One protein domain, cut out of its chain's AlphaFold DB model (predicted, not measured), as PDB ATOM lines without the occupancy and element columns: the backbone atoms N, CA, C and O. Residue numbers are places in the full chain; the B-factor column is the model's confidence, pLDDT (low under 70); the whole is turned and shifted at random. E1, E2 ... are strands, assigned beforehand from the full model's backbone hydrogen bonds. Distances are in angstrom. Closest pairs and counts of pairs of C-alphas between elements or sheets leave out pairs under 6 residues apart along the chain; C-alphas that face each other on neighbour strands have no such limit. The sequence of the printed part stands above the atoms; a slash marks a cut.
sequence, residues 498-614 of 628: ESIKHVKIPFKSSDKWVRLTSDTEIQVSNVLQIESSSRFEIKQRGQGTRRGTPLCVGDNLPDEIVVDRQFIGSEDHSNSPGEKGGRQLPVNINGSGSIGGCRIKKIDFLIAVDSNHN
ATOM      1  N   GLU A 498      10.324   6.287 -28.279       92.25
ATOM      2  CA  GLU A 498       8.906   6.178 -28.642       92.25
ATOM      3  C   GLU A 498       8.731   5.555 -30.028       92.25
ATOM      4  O   GLU A 498       7.776   4.819 -30.275       92.25
ATOM      5  N   SER A 499       9.665   5.826 -30.943       92.62
ATOM      6  CA  SER A 499       9.658   5.237 -32.279       92.62
ATOM      7  C   SER A 499      11.047   5.195 -32.915       92.62
ATOM      8  O   SER A 499      11.972   5.898 -32.502       92.62
ATOM      9  N   ILE A 500      11.187   4.364 -33.955       92.00
ATOM     10  CA  ILE A 500      12.383   4.290 -34.799       92.00
ATOM     11  C   ILE A 500      12.048   4.788 -36.208       92.00
ATOM     12  O   ILE A 500      11.207   4.230 -36.915       92.00
ATOM     13  N   LYS A 501      12.757   5.824 -36.645       93.56
ATOM     14  CA  LYS A 501      12.674   6.419 -37.979       93.56
ATOM     15  C   LYS A 501      13.812   5.913 -38.863       93.56
ATOM     16  O   LYS A 501      14.959   5.827 -38.436       93.56
ATOM     17  N   HIS A 502      13.499   5.633 -40.127       93.12
ATOM     18  CA  HIS A 502      14.472   5.204 -41.135       93.12
ATOM     19  C   HIS A 502      14.764   6.322 -42.133       93.12
ATOM     20  O   HIS A 502      13.855   6.820 -42.803       93.12
ATOM     21  N   VAL A 503      16.041   6.668 -42.300       94.19
ATOM     22  CA  VAL A 503      16.496   7.611 -43.329       94.19
ATOM     23  C   VAL A 503      17.376   6.874 -44.333       94.19
ATOM     24  O   VAL A 503      18.540   6.567 -44.077       94.19
ATOM     25  N   LYS A 504      16.802   6.590 -45.508       94.38
ATOM     26  CA  LYS A 504      17.454   5.826 -46.582       94.38
ATOM     27  C   LYS A 504      18.085   6.752 -47.613       94.38
ATOM     28  O   LYS A 504      17.383   7.462 -48.330       94.38
ATOM     29  N   ILE A 505      19.402   6.671 -47.753       92.88
ATOM     30  CA  ILE A 505      20.199   7.531 -48.630       92.88
ATOM     31  C   ILE A 505      20.799   6.690 -49.762       92.88
ATOM     32  O   ILE A 505      21.308   5.594 -49.508       92.88
ATOM     33  N   PRO A 506      20.747   7.143 -51.028       92.38
ATOM     34  CA  PRO A 506      21.407   6.446 -52.128       92.38
ATOM     35  C   PRO A 506      22.912   6.284 -51.883       92.38
ATOM     36  O   PRO A 506      23.586   7.234 -51.496       92.38
ATOM     37  N   PHE A 507      23.459   5.102 -52.171       90.88
ATOM     38  CA  PHE A 507      24.900   4.858 -52.096       90.88
ATOM     39  C   PHE A 507      25.592   5.366 -53.371       90.88
ATOM     40  O   PHE A 507      25.986   4.594 -54.243       90.88
ATOM     41  N   LYS A 508      25.646   6.690 -53.529       91.62
ATOM     42  CA  LYS A 508      26.290   7.386 -54.652       91.62
ATOM     43  C   LYS A 508      26.929   8.674 -54.149       91.62
ATOM     44  O   LYS A 508      26.358   9.327 -53.279       91.62
ATOM     45  N   SER A 509      28.070   9.048 -54.727       89.31
ATOM     46  CA  SER A 509      28.681  10.354 -54.472       89.31
ATOM     47  C   SER A 509      27.680  11.465 -54.783       89.31
ATOM     48  O   SER A 509      27.048  11.456 -55.843       89.31
ATOM     49  N   SER A 510      27.523  12.407 -53.862       90.19
ATOM     50  CA  SER A 510      26.642  13.556 -54.022       90.19
ATOM     51  C   SER A 510      27.227  14.786 -53.347       90.19
ATOM     52  O   SER A 510      27.757  14.706 -52.241       90.19
ATOM     53  N   ASP A 511      27.053  15.943 -53.981       89.50
ATOM     54  CA  ASP A 511      27.377  17.242 -53.381       89.50
ATOM     55  C   ASP A 511      26.284  17.748 -52.427       89.50
ATOM     56  O   ASP A 511      26.441  18.769 -51.757       89.50
ATOM     57  N   LYS A 512      25.157  17.027 -52.350       93.56
ATOM     58  CA  LYS A 512      24.016  17.389 -51.512       93.56
ATOM     59  C   LYS A 512      24.194  16.866 -50.094       93.56
ATOM     60  O   LYS A 512      24.448  15.681 -49.879       93.56
ATOM     61  N   TRP A 513      23.965  17.755 -49.137       93.25
ATOM     62  CA  TRP A 513      23.815  17.404 -47.734       93.25
ATOM     63  C   TRP A 513      22.404  16.870 -47.485       93.25
ATOM     64  O   TRP A 513      21.421  17.450 -47.947       93.25
ATOM     65  N   VAL A 514      22.315  15.744 -46.784       93.81
ATOM     66  CA  VAL A 514      21.067  15.094 -46.391       93.81
ATOM     67  C   VAL A 514      20.922  15.197 -44.884       93.81
ATOM     68  O   VAL A 514      21.801  14.763 -44.139       93.81
ATOM     69  N   ARG A 515      19.801  15.752 -44.437       93.00
ATOM     70  CA  ARG A 515      19.469  15.870 -43.020       93.00
ATOM     71  C   ARG A 515      19.079  14.510 -42.443       93.00
ATOM     72  O   ARG A 515      18.180  13.860 -42.975       93.00
ATOM     73  N   LEU A 516      19.769  14.089 -41.384       90.31
ATOM     74  CA  LEU A 516      19.430  12.889 -40.616       90.31
ATOM     75  C   LEU A 516      18.547  13.255 -39.427       90.31
ATOM     76  O   LEU A 516      17.446  12.726 -39.312       90.31
ATOM     77  N   THR A 517      19.019  14.190 -38.602       89.06
ATOM     78  CA  THR A 517      18.322  14.677 -37.406       89.06
ATOM     79  C   THR A 517      18.071  16.182 -37.493       89.06
ATOM     80  O   THR A 517      18.492  16.854 -38.446       89.06
ATOM     81  N   SER A 518      17.404  16.753 -36.493       85.62
ATOM     82  CA  SER A 518      17.222  18.203 -36.382       85.62
ATOM     83  C   SER A 518      18.545  18.995 -36.443       85.62
ATOM     84  O   SER A 518      18.557  20.099 -36.990       85.62
ATOM     85  N   ASP A 519      19.658  18.416 -35.995       85.19
ATOM     86  CA  ASP A 519      20.958  19.076 -35.843       85.19
ATOM     87  C   ASP A 519      22.112  18.440 -36.643       85.19
ATOM     88  O   ASP A 519      23.222  18.978 -36.626       85.19
ATOM     89  N   THR A 520      21.874  17.322 -37.340       87.62
ATOM     90  CA  THR A 520      22.911  16.566 -38.058       87.62
ATOM     91  C   THR A 520      22.559  16.359 -39.526       87.62
ATOM     92  O   THR A 520      21.531  15.777 -39.880       87.62
ATOM     93  N   GLU A 521      23.487  16.754 -40.397       92.00
ATOM     94  CA  GLU A 521      23.449  16.460 -41.827       92.00
ATOM     95  C   GLU A 521      24.677  15.659 -42.251       92.00
ATOM     96  O   GLU A 521      25.775  15.825 -41.706       92.00
ATOM     97  N   ILE A 522      24.505  14.827 -43.274       92.44
ATOM     98  CA  ILE A 522      25.589  14.048 -43.861       92.44
ATOM     99  C   ILE A 522      25.706  14.252 -45.360       92.44
ATOM    100  O   ILE A 522      24.750  14.614 -46.040       92.44
ATOM    101  N   GLN A 523      26.876  13.932 -45.882       93.38
ATOM    102  CA  GLN A 523      27.146  13.904 -47.306       93.38
ATOM    103  C   GLN A 523      27.923  12.633 -47.632       93.38
ATOM    104  O   GLN A 523      28.933  12.338 -46.995       93.38
ATOM    105  N   VAL A 524      27.465  11.884 -48.633       91.94
ATOM    106  CA  VAL A 524      28.176  10.705 -49.138       91.94
ATOM    107  C   VAL A 524      29.061  11.147 -50.303       91.94
ATOM    108  O   VAL A 524      28.557  11.602 -51.327       91.94
ATOM    109  N   SER A 525      30.375  11.018 -50.162       88.44
ATOM    110  CA  SER A 525      31.374  11.378 -51.173       88.44
ATOM    111  C   SER A 525      32.331  10.219 -51.448       88.44
ATOM    112  O   SER A 525      32.358   9.230 -50.716       88.44
ATOM    113  N   ASN A 526      33.130  10.334 -52.513       85.38
ATOM    114  CA  ASN A 526      34.187   9.371 -52.846       85.38
ATOM    115  C   ASN A 526      33.703   7.909 -52.899       85.38
ATOM    116  O   ASN A 526      34.407   6.986 -52.486       85.38
ATOM    117  N   VAL A 527      32.480   7.699 -53.400       86.50
ATOM    118  CA  VAL A 527      31.920   6.364 -53.605       86.50
ATOM    119  C   VAL A 527      32.562   5.734 -54.830       86.50
ATOM    120  O   VAL A 527      32.370   6.201 -55.952       86.50
ATOM    121  N   LEU A 528      33.286   4.644 -54.609       83.94
ATOM    122  CA  LEU A 528      33.864   3.808 -55.651       83.94
ATOM    123  C   LEU A 528      33.340   2.389 -55.473       83.94
ATOM    124  O   LEU A 528      33.500   1.797 -54.408       83.94
ATOM    125  N   GLN A 529      32.736   1.836 -56.517       79.94
ATOM    126  CA  GLN A 529      32.187   0.487 -56.493       79.94
ATOM    127  C   GLN A 529      32.755  -0.309 -57.665       79.94
ATOM    128  O   GLN A 529      32.485   0.017 -58.819       79.94
ATOM    129  N   ILE A 530      33.562  -1.321 -57.353       77.56
ATOM    130  CA  ILE A 530      34.228  -2.202 -58.316       77.56
ATOM    131  C   ILE A 530      33.864  -3.634 -57.931       77.56
ATOM    132  O   ILE A 530      34.194  -4.078 -56.831       77.56
ATOM    133  N   GLU A 531      33.170  -4.338 -58.826       78.31
ATOM    134  CA  GLU A 531      32.670  -5.700 -58.591       78.31
ATOM    135  C   GLU A 531      31.873  -5.807 -57.272       78.31
ATOM    136  O   GLU A 531      30.838  -5.157 -57.113       78.31
ATOM    137  N   SER A 532      32.354  -6.612 -56.321       72.44
ATOM    138  CA  SER A 532      31.764  -6.823 -54.996       72.44
ATOM    139  C   SER A 532      32.360  -5.915 -53.911       72.44
ATOM    140  O   SER A 532      31.989  -6.039 -52.744       72.44
ATOM    141  N   SER A 533      33.273  -5.004 -54.266       73.12
ATOM    142  CA  SER A 533      33.959  -4.098 -53.343       73.12
ATOM    143  C   SER A 533      33.460  -2.664 -53.494       73.12
ATOM    144  O   SER A 533      33.420  -2.095 -54.585       73.12
ATOM    145  N   SER A 534      33.078  -2.058 -52.375       79.38
ATOM    146  CA  SER A 534      32.572  -0.692 -52.292       79.38
ATOM    147  C   SER A 534      33.408   0.113 -51.298       79.38
ATOM    148  O   SER A 534      33.486  -0.254 -50.129       79.38
ATOM    149  N   ARG A 535      34.002   1.230 -51.726       82.06
ATOM    150  CA  ARG A 535      34.604   2.252 -50.853       82.06
ATOM    151  C   ARG A 535      33.756   3.514 -50.841       82.06
ATOM    152  O   ARG A 535      33.107   3.827 -51.834       82.06
ATOM    153  N   PHE A 536      33.762   4.218 -49.717       86.31
ATOM    154  CA  PHE A 536      33.004   5.451 -49.536       86.31
ATOM    155  C   PHE A 536      33.635   6.341 -48.467       86.31
ATOM    156  O   PHE A 536      34.392   5.879 -47.609       86.31
ATOM    157  N   GLU A 537      33.243   7.610 -48.483       87.44
ATOM    158  CA  GLU A 537      33.459   8.572 -47.412       87.44
ATOM    159  C   GLU A 537      32.116   9.211 -47.048       87.44
ATOM    160  O   GLU A 537      31.374   9.654 -47.923       87.44
ATOM    161  N   ILE A 538      31.783   9.250 -45.760       88.69
ATOM    162  CA  ILE A 538      30.625   9.988 -45.252       88.69
ATOM    163  C   ILE A 538      31.146  11.164 -44.440       88.69
ATOM    164  O   ILE A 538      31.787  10.984 -43.402       88.69
ATOM    165  N   LYS A 539      30.846  12.372 -44.909       88.69
ATOM    166  CA  LYS A 539      31.099  13.623 -44.196       88.69
ATOM    167  C   LYS A 539      29.878  13.984 -43.358       88.69
ATOM    168  O   LYS A 539      28.755  13.634 -43.713       88.69
ATOM    169  N   GLN A 540      30.099  14.689 -42.256       87.50
ATOM    170  CA  GLN A 540      29.060  15.139 -41.329       87.50
ATOM    171  C   GLN A 540      29.278  16.615 -40.992       87.50
ATOM    172  O   GLN A 540      30.422  17.048 -40.853       87.50
ATOM    173  N   ARG A 541      28.187  17.369 -40.835       85.94
ATOM    174  CA  ARG A 541      28.190  18.747 -40.318       85.94
ATOM    175  C   ARG A 541      26.974  18.991 -39.416       85.94
ATOM    176  O   ARG A 541      25.978  18.283 -39.544       85.94
ATOM    177  N   GLY A 542      27.058  19.992 -38.534       77.88
ATOM    178  CA  GLY A 542      26.008  20.340 -37.562       77.88
ATOM    179  C   GLY A 542      26.537  20.489 -36.130       77.88
ATOM    180  O   GLY A 542      27.710  20.223 -35.893       77.88
ATOM    181  N   GLN A 543      25.718  20.907 -35.156       61.25
ATOM    182  CA  GLN A 543      26.172  21.033 -33.752       61.25
ATOM    183  C   GLN A 543      26.581  19.679 -33.138       61.25
ATOM    184  O   GLN A 543      27.497  19.635 -32.310       61.25
ATOM    185  N   GLY A 544      26.037  18.572 -33.656       54.53
ATOM    186  CA  GLY A 544      26.495  17.201 -33.410       54.53
ATOM    187  C   GLY A 544      27.918  16.873 -33.902       54.53
ATOM    188  O   GLY A 544      28.347  15.727 -33.808       54.53
ATOM    189  N   THR A 545      28.696  17.840 -34.420       49.72
ATOM    190  CA  THR A 545      30.121  17.648 -34.772       49.72
ATOM    191  C   THR A 545      31.057  17.517 -33.568       49.72
ATOM    192  O   THR A 545      32.259  17.301 -33.758       49.72
ATOM    193  N   ARG A 546      30.563  17.633 -32.323       51.44
ATOM    194  CA  ARG A 546      31.355  17.218 -31.154       51.44
ATOM    195  C   ARG A 546      31.653  15.726 -31.312       51.44
ATOM    196  O   ARG A 546      30.733  14.919 -31.313       51.44
ATOM    197  N   ARG A 547      32.938  15.390 -31.511       50.81
ATOM    198  CA  ARG A 547      33.466  14.015 -31.616       50.81
ATOM    199  C   ARG A 547      32.646  13.072 -30.742       50.81
ATOM    200  O   ARG A 547      32.547  13.363 -29.554       50.81
ATOM    201  N   GLY A 548      32.111  12.004 -31.350       57.00
ATOM    202  CA  GLY A 548      31.203  11.006 -30.770       57.00
ATOM    203  C   GLY A 548      31.494  10.714 -29.308       57.00
ATOM    204  O   GLY A 548      32.245   9.796 -28.986       57.00
ATOM    205  N   THR A 549      30.947  11.557 -28.435       70.94
ATOM    206  CA  THR A 549      31.096  11.399 -26.999       70.94
ATOM    207  C   THR A 549      30.107  10.303 -26.663       70.94
ATOM    208  O   THR A 549      28.930  10.467 -26.998       70.94
ATOM    209  N   PRO A 550      30.559   9.172 -26.113       84.12
ATOM    210  CA  PRO A 550      29.652   8.080 -25.839       84.12
ATOM    211  C   PRO A 550      28.544   8.554 -24.895       84.12
ATOM    212  O   PRO A 550      28.820   9.229 -23.900       84.12
ATOM    213  N   LEU A 551      27.310   8.218 -25.245       87.38
ATOM    214  CA  LEU A 551      26.103   8.567 -24.523       87.38
ATOM    215  C   LEU A 551      26.142   7.899 -23.155       87.38
ATOM    216  O   LEU A 551      26.164   6.665 -23.052       87.38
ATOM    217  N   CYS A 552      26.158   8.725 -22.117       89.81
ATOM    218  CA  CYS A 552      26.151   8.280 -20.740       89.81
ATOM    219  C   CYS A 552      24.723   8.210 -20.196       89.81
ATOM    220  O   CYS A 552      23.806   8.901 -20.645       89.81
ATOM    221  N   VAL A 553      24.536   7.379 -19.178       89.00
ATOM    222  CA  VAL A 553      23.329   7.405 -18.351       89.00
ATOM    223  C   VAL A 553      23.190   8.782 -17.695       89.00
ATOM    224  O   VAL A 553      24.109   9.240 -17.019       89.00
ATOM    225  N   GLY A 554      22.028   9.411 -17.881       86.06
ATOM    226  CA  GLY A 554      21.680  10.707 -17.296       86.06
ATOM    227  C   GLY A 554      22.166  11.933 -18.068       86.06
ATOM    228  O   GLY A 554      21.981  13.054 -17.586       86.06
ATOM    229  N   ASP A 555      22.760  11.740 -19.249       86.94
ATOM    230  CA  ASP A 555      22.981  12.827 -20.203       86.94
ATOM    231  C   ASP A 555      21.640  13.424 -20.666       86.94
ATOM    232  O   ASP A 555      20.608  12.759 -20.691       86.94
ATOM    233  N   ASN A 556      21.643  14.688 -21.088       86.94
ATOM    234  CA  ASN A 556      20.479  15.237 -21.780       86.94
ATOM    235  C   ASN A 556      20.359  14.578 -23.159       86.94
ATOM    236  O   ASN A 556      21.278  14.671 -23.978       86.94
ATOM    237  N   LEU A 557      19.232  13.915 -23.401       88.06
ATOM    238  CA  LEU A 557      18.959  13.224 -24.655       88.06
ATOM    239  C   LEU A 557      18.434  14.217 -25.701       88.06
ATOM    240  O   LEU A 557      17.550  15.009 -25.378       88.06
ATOM    241  N   PRO A 558      18.956  14.206 -26.939       86.25
ATOM    242  CA  PRO A 558      18.330  14.939 -28.031       86.25
ATOM    243  C   PRO A 558      17.051  14.222 -28.487       86.25
ATOM    244  O   PRO A 558      16.940  13.002 -28.349       86.25
ATOM    245  N   ASP A 559      16.137  14.970 -29.107       87.38
ATOM    246  CA  ASP A 559      14.875  14.442 -29.650       87.38
ATOM    247  C   ASP A 559      15.102  13.293 -30.651       87.38
ATOM    248  O   ASP A 559      14.304  12.367 -30.744       87.38
ATOM    249  N   GLU A 560      16.209  13.332 -31.402       90.94
ATOM    250  CA  GLU A 560      16.570  12.313 -32.388       90.94
ATOM    251  C   GLU A 560      18.022  11.833 -32.186       90.94
ATOM    252  O   GLU A 560      18.966  12.627 -32.220       90.94
ATOM    253  N   ILE A 561      18.224  10.519 -32.036       89.44
ATOM    254  CA  ILE A 561      19.541   9.876 -31.877       89.44
ATOM    255  C   ILE A 561      19.764   8.882 -33.016       89.44
ATOM    256  O   ILE A 561      18.938   8.005 -33.246       89.44
ATOM    257  N   VAL A 562      20.905   8.943 -33.707       88.62
ATOM    258  CA  VAL A 562      21.268   7.916 -34.703       88.62
ATOM    259  C   VAL A 562      21.838   6.678 -34.003       88.62
ATOM    260  O   VAL A 562      22.866   6.750 -33.323       88.62
ATOM    261  N   VAL A 563      21.183   5.531 -34.192       87.94
ATOM    262  CA  VAL A 563      21.415   4.307 -33.400       87.94
ATOM    263  C   VAL A 563      21.981   3.145 -34.205       87.94
ATOM    264  O   VAL A 563      22.614   2.266 -33.636       87.94
ATOM    265  N   ASP A 564      21.808   3.135 -35.528       87.44
ATOM    266  CA  ASP A 564      22.468   2.163 -36.405       87.44
ATOM    267  C   ASP A 564      22.654   2.737 -37.817       87.44
ATOM    268  O   ASP A 564      21.954   3.655 -38.251       87.44
ATOM    269  N   ARG A 565      23.610   2.162 -38.549       87.12
ATOM    270  CA  ARG A 565      23.885   2.441 -39.960       87.12
ATOM    271  C   ARG A 565      24.058   1.124 -40.702       87.12
ATOM    272  O   ARG A 565      25.037   0.406 -40.486       87.12
ATOM    273  N   GLN A 566      23.151   0.850 -41.632       86.56
ATOM    274  CA  GLN A 566      23.106  -0.395 -42.393       86.56
ATOM    275  C   GLN A 566      23.331  -0.140 -43.884       86.56
ATOM    276  O   GLN A 566      22.829   0.827 -44.449       86.56
ATOM    277  N   PHE A 567      24.081  -1.022 -44.542       86.31
ATOM    278  CA  PHE A 567      24.318  -0.957 -45.984       86.31
ATOM    279  C   PHE A 567      23.453  -2.004 -46.685       86.31
ATOM    280  O   PHE A 567      23.564  -3.194 -46.397       86.31
ATOM    281  N   ILE A 568      22.592  -1.553 -47.596       84.81
ATOM    282  CA  ILE A 568      21.599  -2.386 -48.283       84.81
ATOM    283  C   ILE A 568      22.077  -2.674 -49.711       84.81
ATOM    284  O   ILE A 568      22.342  -1.739 -50.477       84.81
ATOM    285  N   GLY A 569      22.183  -3.962 -50.055       82.12
ATOM    286  CA  GLY A 569      22.608  -4.471 -51.365       82.12
ATOM    287  C   GLY A 569      21.571  -4.307 -52.487       82.12
ATOM    288  O   GLY A 569      20.460  -3.824 -52.268       82.12
ATOM    289  N   SER A 570      21.953  -4.664 -53.717       70.31
ATOM    290  CA  SER A 570      21.080  -4.640 -54.903       70.31
ATOM    291  C   SER A 570      20.187  -5.873 -55.065       70.31
ATOM    292  O   SER A 570      19.174  -5.770 -55.752       70.31
ATOM    293  N   GLU A 571      20.548  -6.997 -54.450       62.84
ATOM    294  CA  GLU A 571      19.727  -8.207 -54.373       62.84
ATOM    295  C   GLU A 571      19.082  -8.279 -52.983       62.84
ATOM    296  O   GLU A 571      19.732  -7.940 -51.993       62.84
ATOM    297  N   ASP A 572      17.827  -8.738 -52.887       47.81
ATOM    298  CA  ASP A 572      17.117  -8.960 -51.607       47.81
ATOM    299  C   ASP A 572      17.775 -10.045 -50.732       47.81
ATOM    300  O   ASP A 572      17.318 -10.353 -49.629       47.81
ATOM    301  N   HIS A 573      18.895 -10.605 -51.188       44.53
ATOM    302  CA  HIS A 573      19.889 -11.189 -50.313       44.53
ATOM    303  C   HIS A 573      20.463 -10.079 -49.436       44.53
ATOM    304  O   HIS A 573      21.497  -9.477 -49.730       44.53
ATOM    305  N   SER A 574      19.780  -9.821 -48.316       45.22
ATOM    306  CA  SER A 574      20.416  -9.239 -47.143       45.22
ATOM    307  C   SER A 574      21.757  -9.945 -47.007       45.22
ATOM    308  O   SER A 574      21.764 -11.169 -46.825       45.22
ATOM    309  N   ASN A 575      22.866  -9.211 -47.168       47.91
ATOM    310  CA  ASN A 575      24.190  -9.711 -46.810       47.91
ATOM    311  C   ASN A 575      24.004 -10.495 -45.531       47.91
ATOM    312  O   ASN A 575      23.462  -9.906 -44.595       47.91
ATOM    313  N   SER A 576      24.334 -11.792 -45.548       45.34
ATOM    314  CA  SER A 576      24.229 -12.669 -44.385       45.34
ATOM    315  C   SER A 576      24.711 -11.851 -43.203       45.34
ATOM    316  O   SER A 576      25.894 -11.489 -43.194       45.34
ATOM    317  N   PRO A 577      23.804 -11.386 -42.336       51.94
ATOM    318  CA  PRO A 577      24.165 -10.282 -41.485       51.94
ATOM    319  C   PRO A 577      25.136 -10.885 -40.488       51.94
ATOM    320  O   PRO A 577      24.786 -11.768 -39.707       51.94
ATOM    321  N   GLY A 578      26.405 -10.508 -40.647       56.47
ATOM    322  CA  GLY A 578      27.449 -10.907 -39.726       56.47
ATOM    323  C   GLY A 578      27.033 -10.492 -38.324       56.47
ATOM    324  O   GLY A 578      26.165  -9.627 -38.155       56.47
ATOM    325  N   GLU A 579      27.636 -11.121 -37.325       59.75
ATOM    326  CA  GLU A 579      27.379 -10.776 -35.933       59.75
ATOM    327  C   GLU A 579      27.438  -9.254 -35.749       59.75
ATOM    328  O   GLU A 579      28.442  -8.595 -36.045       59.75
ATOM    329  N   LYS A 580      26.320  -8.671 -35.309       70.06
ATOM    330  CA  LYS A 580      26.269  -7.257 -34.958       70.06
ATOM    331  C   LYS A 580      26.709  -7.149 -33.509       70.06
ATOM    332  O   LYS A 580      25.899  -7.285 -32.593       70.06
ATOM    333  N   GLY A 581      28.006  -6.922 -33.316       71.44
ATOM    334  CA  GLY A 581      28.549  -6.551 -32.014       71.44
ATOM    335  C   GLY A 581      27.921  -5.247 -31.511       71.44
ATOM    336  O   GLY A 581      27.587  -4.366 -32.306       71.44
ATOM    337  N   GLY A 582      27.766  -5.128 -30.193       73.62
ATOM    338  CA  GLY A 582      27.220  -3.926 -29.562       73.62
ATOM    339  C   GLY A 582      28.173  -2.754 -29.751       73.62
ATOM    340  O   GLY A 582      29.375  -2.892 -29.527       73.62
ATOM    341  N   ARG A 583      27.651  -1.611 -30.189       82.94
ATOM    342  CA  ARG A 583      28.420  -0.385 -30.431       82.94
ATOM    343  C   ARG A 583      28.020   0.661 -29.414       82.94
ATOM    344  O   ARG A 583      26.846   0.749 -29.075       82.94
ATOM    345  N   GLN A 584      28.974   1.456 -28.950       84.38
ATOM    346  CA  GLN A 584      28.650   2.611 -28.117       84.38
ATOM    347  C   GLN A 584      27.731   3.564 -28.884       84.38
ATOM    348  O   GLN A 584      27.930   3.799 -30.080       84.38
ATOM    349  N   LEU A 585      26.716   4.070 -28.191       82.25
ATOM    350  CA  LEU A 585      25.818   5.097 -28.701       82.25
ATOM    351  C   LEU A 585      26.390   6.496 -28.428       82.25
ATOM    352  O   LEU A 585      27.120   6.642 -27.455       82.25
ATOM    353  N   PRO A 586      26.061   7.519 -29.238       78.38
ATOM    354  CA  PRO A 586      25.462   7.385 -30.567       78.38
ATOM    355  C   PRO A 586      26.438   6.698 -31.536       78.38
ATOM    356  O   PRO A 586      27.658   6.819 -31.402       78.38
ATOM    357  N   VAL A 587      25.919   5.969 -32.528       77.56
ATOM    358  CA  VAL A 587      26.791   5.284 -33.496       77.56
ATOM    359  C   VAL A 587      27.487   6.312 -34.384       77.56
ATOM    360  O   VAL A 587      26.875   7.272 -34.845       77.56
ATOM    361  N   ASN A 588      28.769   6.083 -34.686       79.06
ATOM    362  CA  ASN A 588      29.521   6.919 -35.620       79.06
ATOM    363  C   ASN A 588      28.830   6.992 -36.992       79.06
ATOM    364  O   ASN A 588      28.766   6.013 -37.742       79.06
ATOM    365  N   ILE A 589      28.349   8.189 -37.321       82.81
ATOM    366  CA  ILE A 589      27.604   8.480 -38.546       82.81
ATOM    367  C   ILE A 589      28.564   8.661 -39.733       82.81
ATOM    368  O   ILE A 589      28.302   8.172 -40.837       82.81
ATOM    369  N   ASN A 590      29.692   9.332 -39.491       83.00
ATOM    370  CA  ASN A 590      30.695   9.698 -40.488       83.00
ATOM    371  C   ASN A 590      31.789   8.627 -40.676       83.00
ATOM    372  O   ASN A 590      31.714   7.516 -40.140       83.00
ATOM    373  N   GLY A 591      32.787   8.963 -41.494       83.38
ATOM    374  CA  GLY A 591      34.008   8.186 -41.684       83.38
ATOM    375  C   GLY A 591      34.147   7.602 -43.085       83.38
ATOM    376  O   GLY A 591      33.215   7.612 -43.892       83.38
ATOM    377  N   SER A 592      35.340   7.090 -43.371       79.75
ATOM    378  CA  SER A 592      35.639   6.353 -44.593       79.75
ATOM    379  C   SER A 592      35.637   4.851 -44.326       79.75
ATOM    380  O   SER A 592      35.963   4.389 -43.231       79.75
ATOM    381  N   GLY A 593      35.226   4.073 -45.322       78.94
ATOM    382  CA  GLY A 593      35.098   2.630 -45.174       78.94
ATOM    383  C   GLY A 593      35.210   1.882 -46.490       78.94
ATOM    384  O   GLY A 593      35.080   2.452 -47.573       78.94
ATOM    385  N   SER A 594      35.459   0.579 -46.371       74.56
ATOM    386  CA  SER A 594      35.412  -0.382 -47.468       74.56
ATOM    387  C   SER A 594      34.512  -1.537 -47.049       74.56
ATOM    388  O   SER A 594      34.651  -2.047 -45.941       74.56
ATOM    389  N   ILE A 595      33.598  -1.947 -47.920       73.62
ATOM    390  CA  ILE A 595      32.681  -3.068 -47.714       73.62
ATOM    391  C   ILE A 595      32.826  -4.002 -48.908       73.62
ATOM    392  O   ILE A 595      32.704  -3.562 -50.049       73.62
ATOM    393  N   GLY A 596      33.115  -5.272 -48.640       69.62
ATOM    394  CA  GLY A 596      33.176  -6.326 -49.649       69.62
ATOM    395  C   GLY A 596      31.918  -7.195 -49.653       69.62
ATOM    396  O   GLY A 596      31.114  -7.145 -48.723       69.62
ATOM    397  N   GLY A 597      31.777  -8.023 -50.686       70.25
ATOM    398  CA  GLY A 597      30.791  -9.104 -50.752       70.25
ATOM    399  C   GLY A 597      29.475  -8.766 -51.454       70.25
ATOM    400  O   GLY A 597      28.740  -9.687 -51.788       70.25
ATOM    401  N   CYS A 598      29.177  -7.495 -51.745       72.25
ATOM    402  CA  CYS A 598      27.994  -7.141 -52.534       72.25
ATOM    403  C   CYS A 598      28.065  -5.732 -53.135       72.25
ATOM    404  O   CYS A 598      28.806  -4.852 -52.683       72.25
ATOM    405  N   ARG A 599      27.198  -5.498 -54.122       81.69
ATOM    406  CA  ARG A 599      26.941  -4.167 -54.658       81.69
ATOM    407  C   ARG A 599      25.926  -3.433 -53.776       81.69
ATOM    408  O   ARG A 599      24.741  -3.756 -53.769       81.69
ATOM    409  N   ILE A 600      26.382  -2.428 -53.037       85.75
ATOM    410  CA  ILE A 600      25.548  -1.577 -52.179       85.75
ATOM    411  C   ILE A 600      24.733  -0.596 -53.026       85.75
ATOM    412  O   ILE A 600      25.279   0.092 -53.890       85.75
ATOM    413  N   LYS A 601      23.432  -0.503 -52.740       89.81
ATOM    414  CA  LYS A 601      22.473   0.405 -53.384       89.81
ATOM    415  C   LYS A 601      22.137   1.611 -52.509       89.81
ATOM    416  O   LYS A 601      21.977   2.719 -53.029       89.81
ATOM    417  N   LYS A 602      21.977   1.404 -51.198       91.69
ATOM    418  CA  LYS A 602      21.553   2.439 -50.239       91.69
ATOM    419  C   LYS A 602      22.224   2.254 -48.879       91.69
ATOM    420  O   LYS A 602      22.629   1.149 -48.530       91.69
ATOM    421  N   ILE A 603      22.283   3.338 -48.117       91.25
ATOM    422  CA  ILE A 603      22.611   3.355 -46.691       91.25
ATOM    423  C   ILE A 603      21.311   3.652 -45.944       91.25
ATOM    424  O   ILE A 603      20.611   4.592 -46.312       91.25
ATOM    425  N   ASP A 604      20.975   2.853 -44.942       91.31
ATOM    426  CA  ASP A 604      19.821   3.056 -44.069       91.31
ATOM    427  C   ASP A 604      20.303   3.458 -42.677       91.31
ATOM    428  O   ASP A 604      21.065   2.723 -42.041       91.31
ATOM    429  N   PHE A 605      19.900   4.645 -42.237       91.69
ATOM    430  CA  PHE A 605      20.168   5.151 -40.898       91.69
ATOM    431  C   PHE A 605      18.934   4.936 -40.033       91.69
ATOM    432  O   PHE A 605      17.847   5.392 -40.390       91.69
ATOM    433  N   LEU A 606      19.122   4.261 -38.902       91.50
ATOM    434  CA  LEU A 606      18.085   4.083 -37.894       91.50
ATOM    435  C   LEU A 606      18.226   5.208 -36.874       91.50
ATOM    436  O   LEU A 606      19.319   5.437 -36.350       91.50
ATOM    437  N   ILE A 607      17.125   5.903 -36.615       92.06
ATOM    438  CA  ILE A 607      17.067   7.075 -35.748       92.06
ATOM    439  C   ILE A 607      16.015   6.821 -34.674       92.06
ATOM    440  O   ILE A 607      14.844   6.644 -34.993       92.06
ATOM    441  N   ALA A 608      16.438   6.786 -33.419       92.69
ATOM    442  CA  ALA A 608      15.547   6.765 -32.273       92.69
ATOM    443  C   ALA A 608      14.961   8.158 -32.046       92.69
ATOM    444  O   ALA A 608      15.714   9.129 -32.016       92.69
ATOM    445  N   VAL A 609      13.641   8.233 -31.895       93.50
ATOM    446  CA  VAL A 609      12.889   9.473 -31.667       93.50
ATOM    447  C   VAL A 609      12.332   9.463 -30.244       93.50
ATOM    448  O   VAL A 609      11.821   8.431 -29.801       93.50
ATOM    449  N   ASP A 610      12.466  10.586 -29.543       92.44
ATOM    450  CA  ASP A 610      11.996  10.803 -28.169       92.44
ATOM    451  C   ASP A 610      12.543   9.740 -27.207       92.44
ATOM    452  O   ASP A 610      11.839   8.901 -26.635       92.44
ATOM    453  N   SER A 611      13.875   9.724 -27.091       92.12
ATOM    454  CA  SER A 611      14.575   8.725 -26.286       92.12
ATOM    455  C   SER A 611      14.483   9.015 -24.788       92.12
ATOM    456  O   SER A 611      14.500  10.169 -24.373       92.12
ATOM    457  N   ASN A 612      14.458   7.964 -23.963       93.94
ATOM    458  CA  ASN A 612      14.342   8.070 -22.507       93.94
ATOM    459  C   ASN A 612      15.271   7.106 -21.754       93.94
ATOM    460  O   ASN A 612      15.458   5.948 -22.145       93.94
ATOM    461  N   HIS A 613      15.815   7.575 -20.626       93.81
ATOM    462  CA  HIS A 613      16.594   6.762 -19.691       93.81
ATOM    463  C   HIS A 613      15.674   5.972 -18.758       93.81
ATOM    464  O   HIS A 613      14.975   6.559 -17.929       93.81
ATOM    465  N   ASN A 614      15.733   4.644 -18.835       94.81
ATOM    466  CA  ASN A 614      14.944   3.758 -17.991       94.81
ATOM    467  C   ASN A 614      15.833   2.925 -17.073       94.81
ATOM    468  O   ASN A 614      16.832   2.343 -17.499       94.81
TER     469      ASN A 614
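AT A GLANCE: This is residues 498 to 614 of the 628 residues of an uncharacterized protein of Phycisphaerae bacterium SM1_79 (UniProt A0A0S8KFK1). Two small, twisted antiparallel sheets lie only partly face to face, as a loose sandwich: E1, E6 and E4 make one, and E2, E3 and E5 the other. Most of the strands run broadly along the longest axis, long loops join them, and the short strand E7 lies beyond one end of E6. The printed part has 117 residues with no named helix and seven named strands, E1 to E7 in order along the chain; the sheet orders are E1 - E6 - E4 and E2 - E3 - E5. The class is all strand, though only 57 residues are in named strands. The whole is compact, with a radius of gyration of the C-alphas of 14.8 A and spans of 46 by 31 by 21 A.

HOW THE PARTS SIT: In the first sheet E6, residues 600 to 609, is the inner strand, with the edge strands E1, residues 499 to 506, and E4, residues 560 to 569, as its antiparallel neighbours. E1 and E6 stand at 155 degrees between directions; N 503 and O 605 are 2.9 A apart, within hydrogen-bond range. E6 and E4 stand at 160 degrees, with N 604 and O 566 at 2.8 A. E4 bends by 58 degrees at residue 563. This sheet is strongly twisted, with C-alphas up to 5.7 A off its best plane. In the second sheet E3, residues 533 to 542, is the inner strand. It forms a hairpin with E2, residues 520 to 530, antiparallel at 164 degrees, with N 525 and O 537 at 2.8 A. On its other neighbour, E5, residues 591 to 595, the angle is 160 degrees and N 536 and O 593 are 3.1 A apart. This sheet is only just strongly twisted, at 4.2 A. Between the sheets, the closest C-alphas of E3 and E6 are those of Ser 534 and Ile 600, 7.1 A apart. E2 and E6 are only just apart, at 8.2 A. Residues 514 to 515 pair antiparallel with residues 521 to 522 of E2. E6 runs on into E7, residues 612 to 614, at 69 degrees; E7 pairs with no named strand.

IN THESE COORDINATES: E1 begins at C-alpha 499, (9.658, 5.237, -32.279), and is 23.1 A long. E2 measures 29.8 A, E3 30.2 A, E4 26.0 A and E5 12.8 A. E6 measures 26.5 A from C-alpha 600 at (25.548, -1.577, -52.179). E7, 6.3 A long, ends at C-alpha 614, (14.944, 3.758, -17.991).

THE WHOLE: The two C-alphas farthest apart, of Glu 531 and Gly 554, are 45.8 A apart. The printed part has no cut. The links E1 to E2, E3 to E4 and E4 to E5 are long. Mean pLDDT of the printed part is 81.7; residues 543 to 548, 571 to 579 and 596 are under 70.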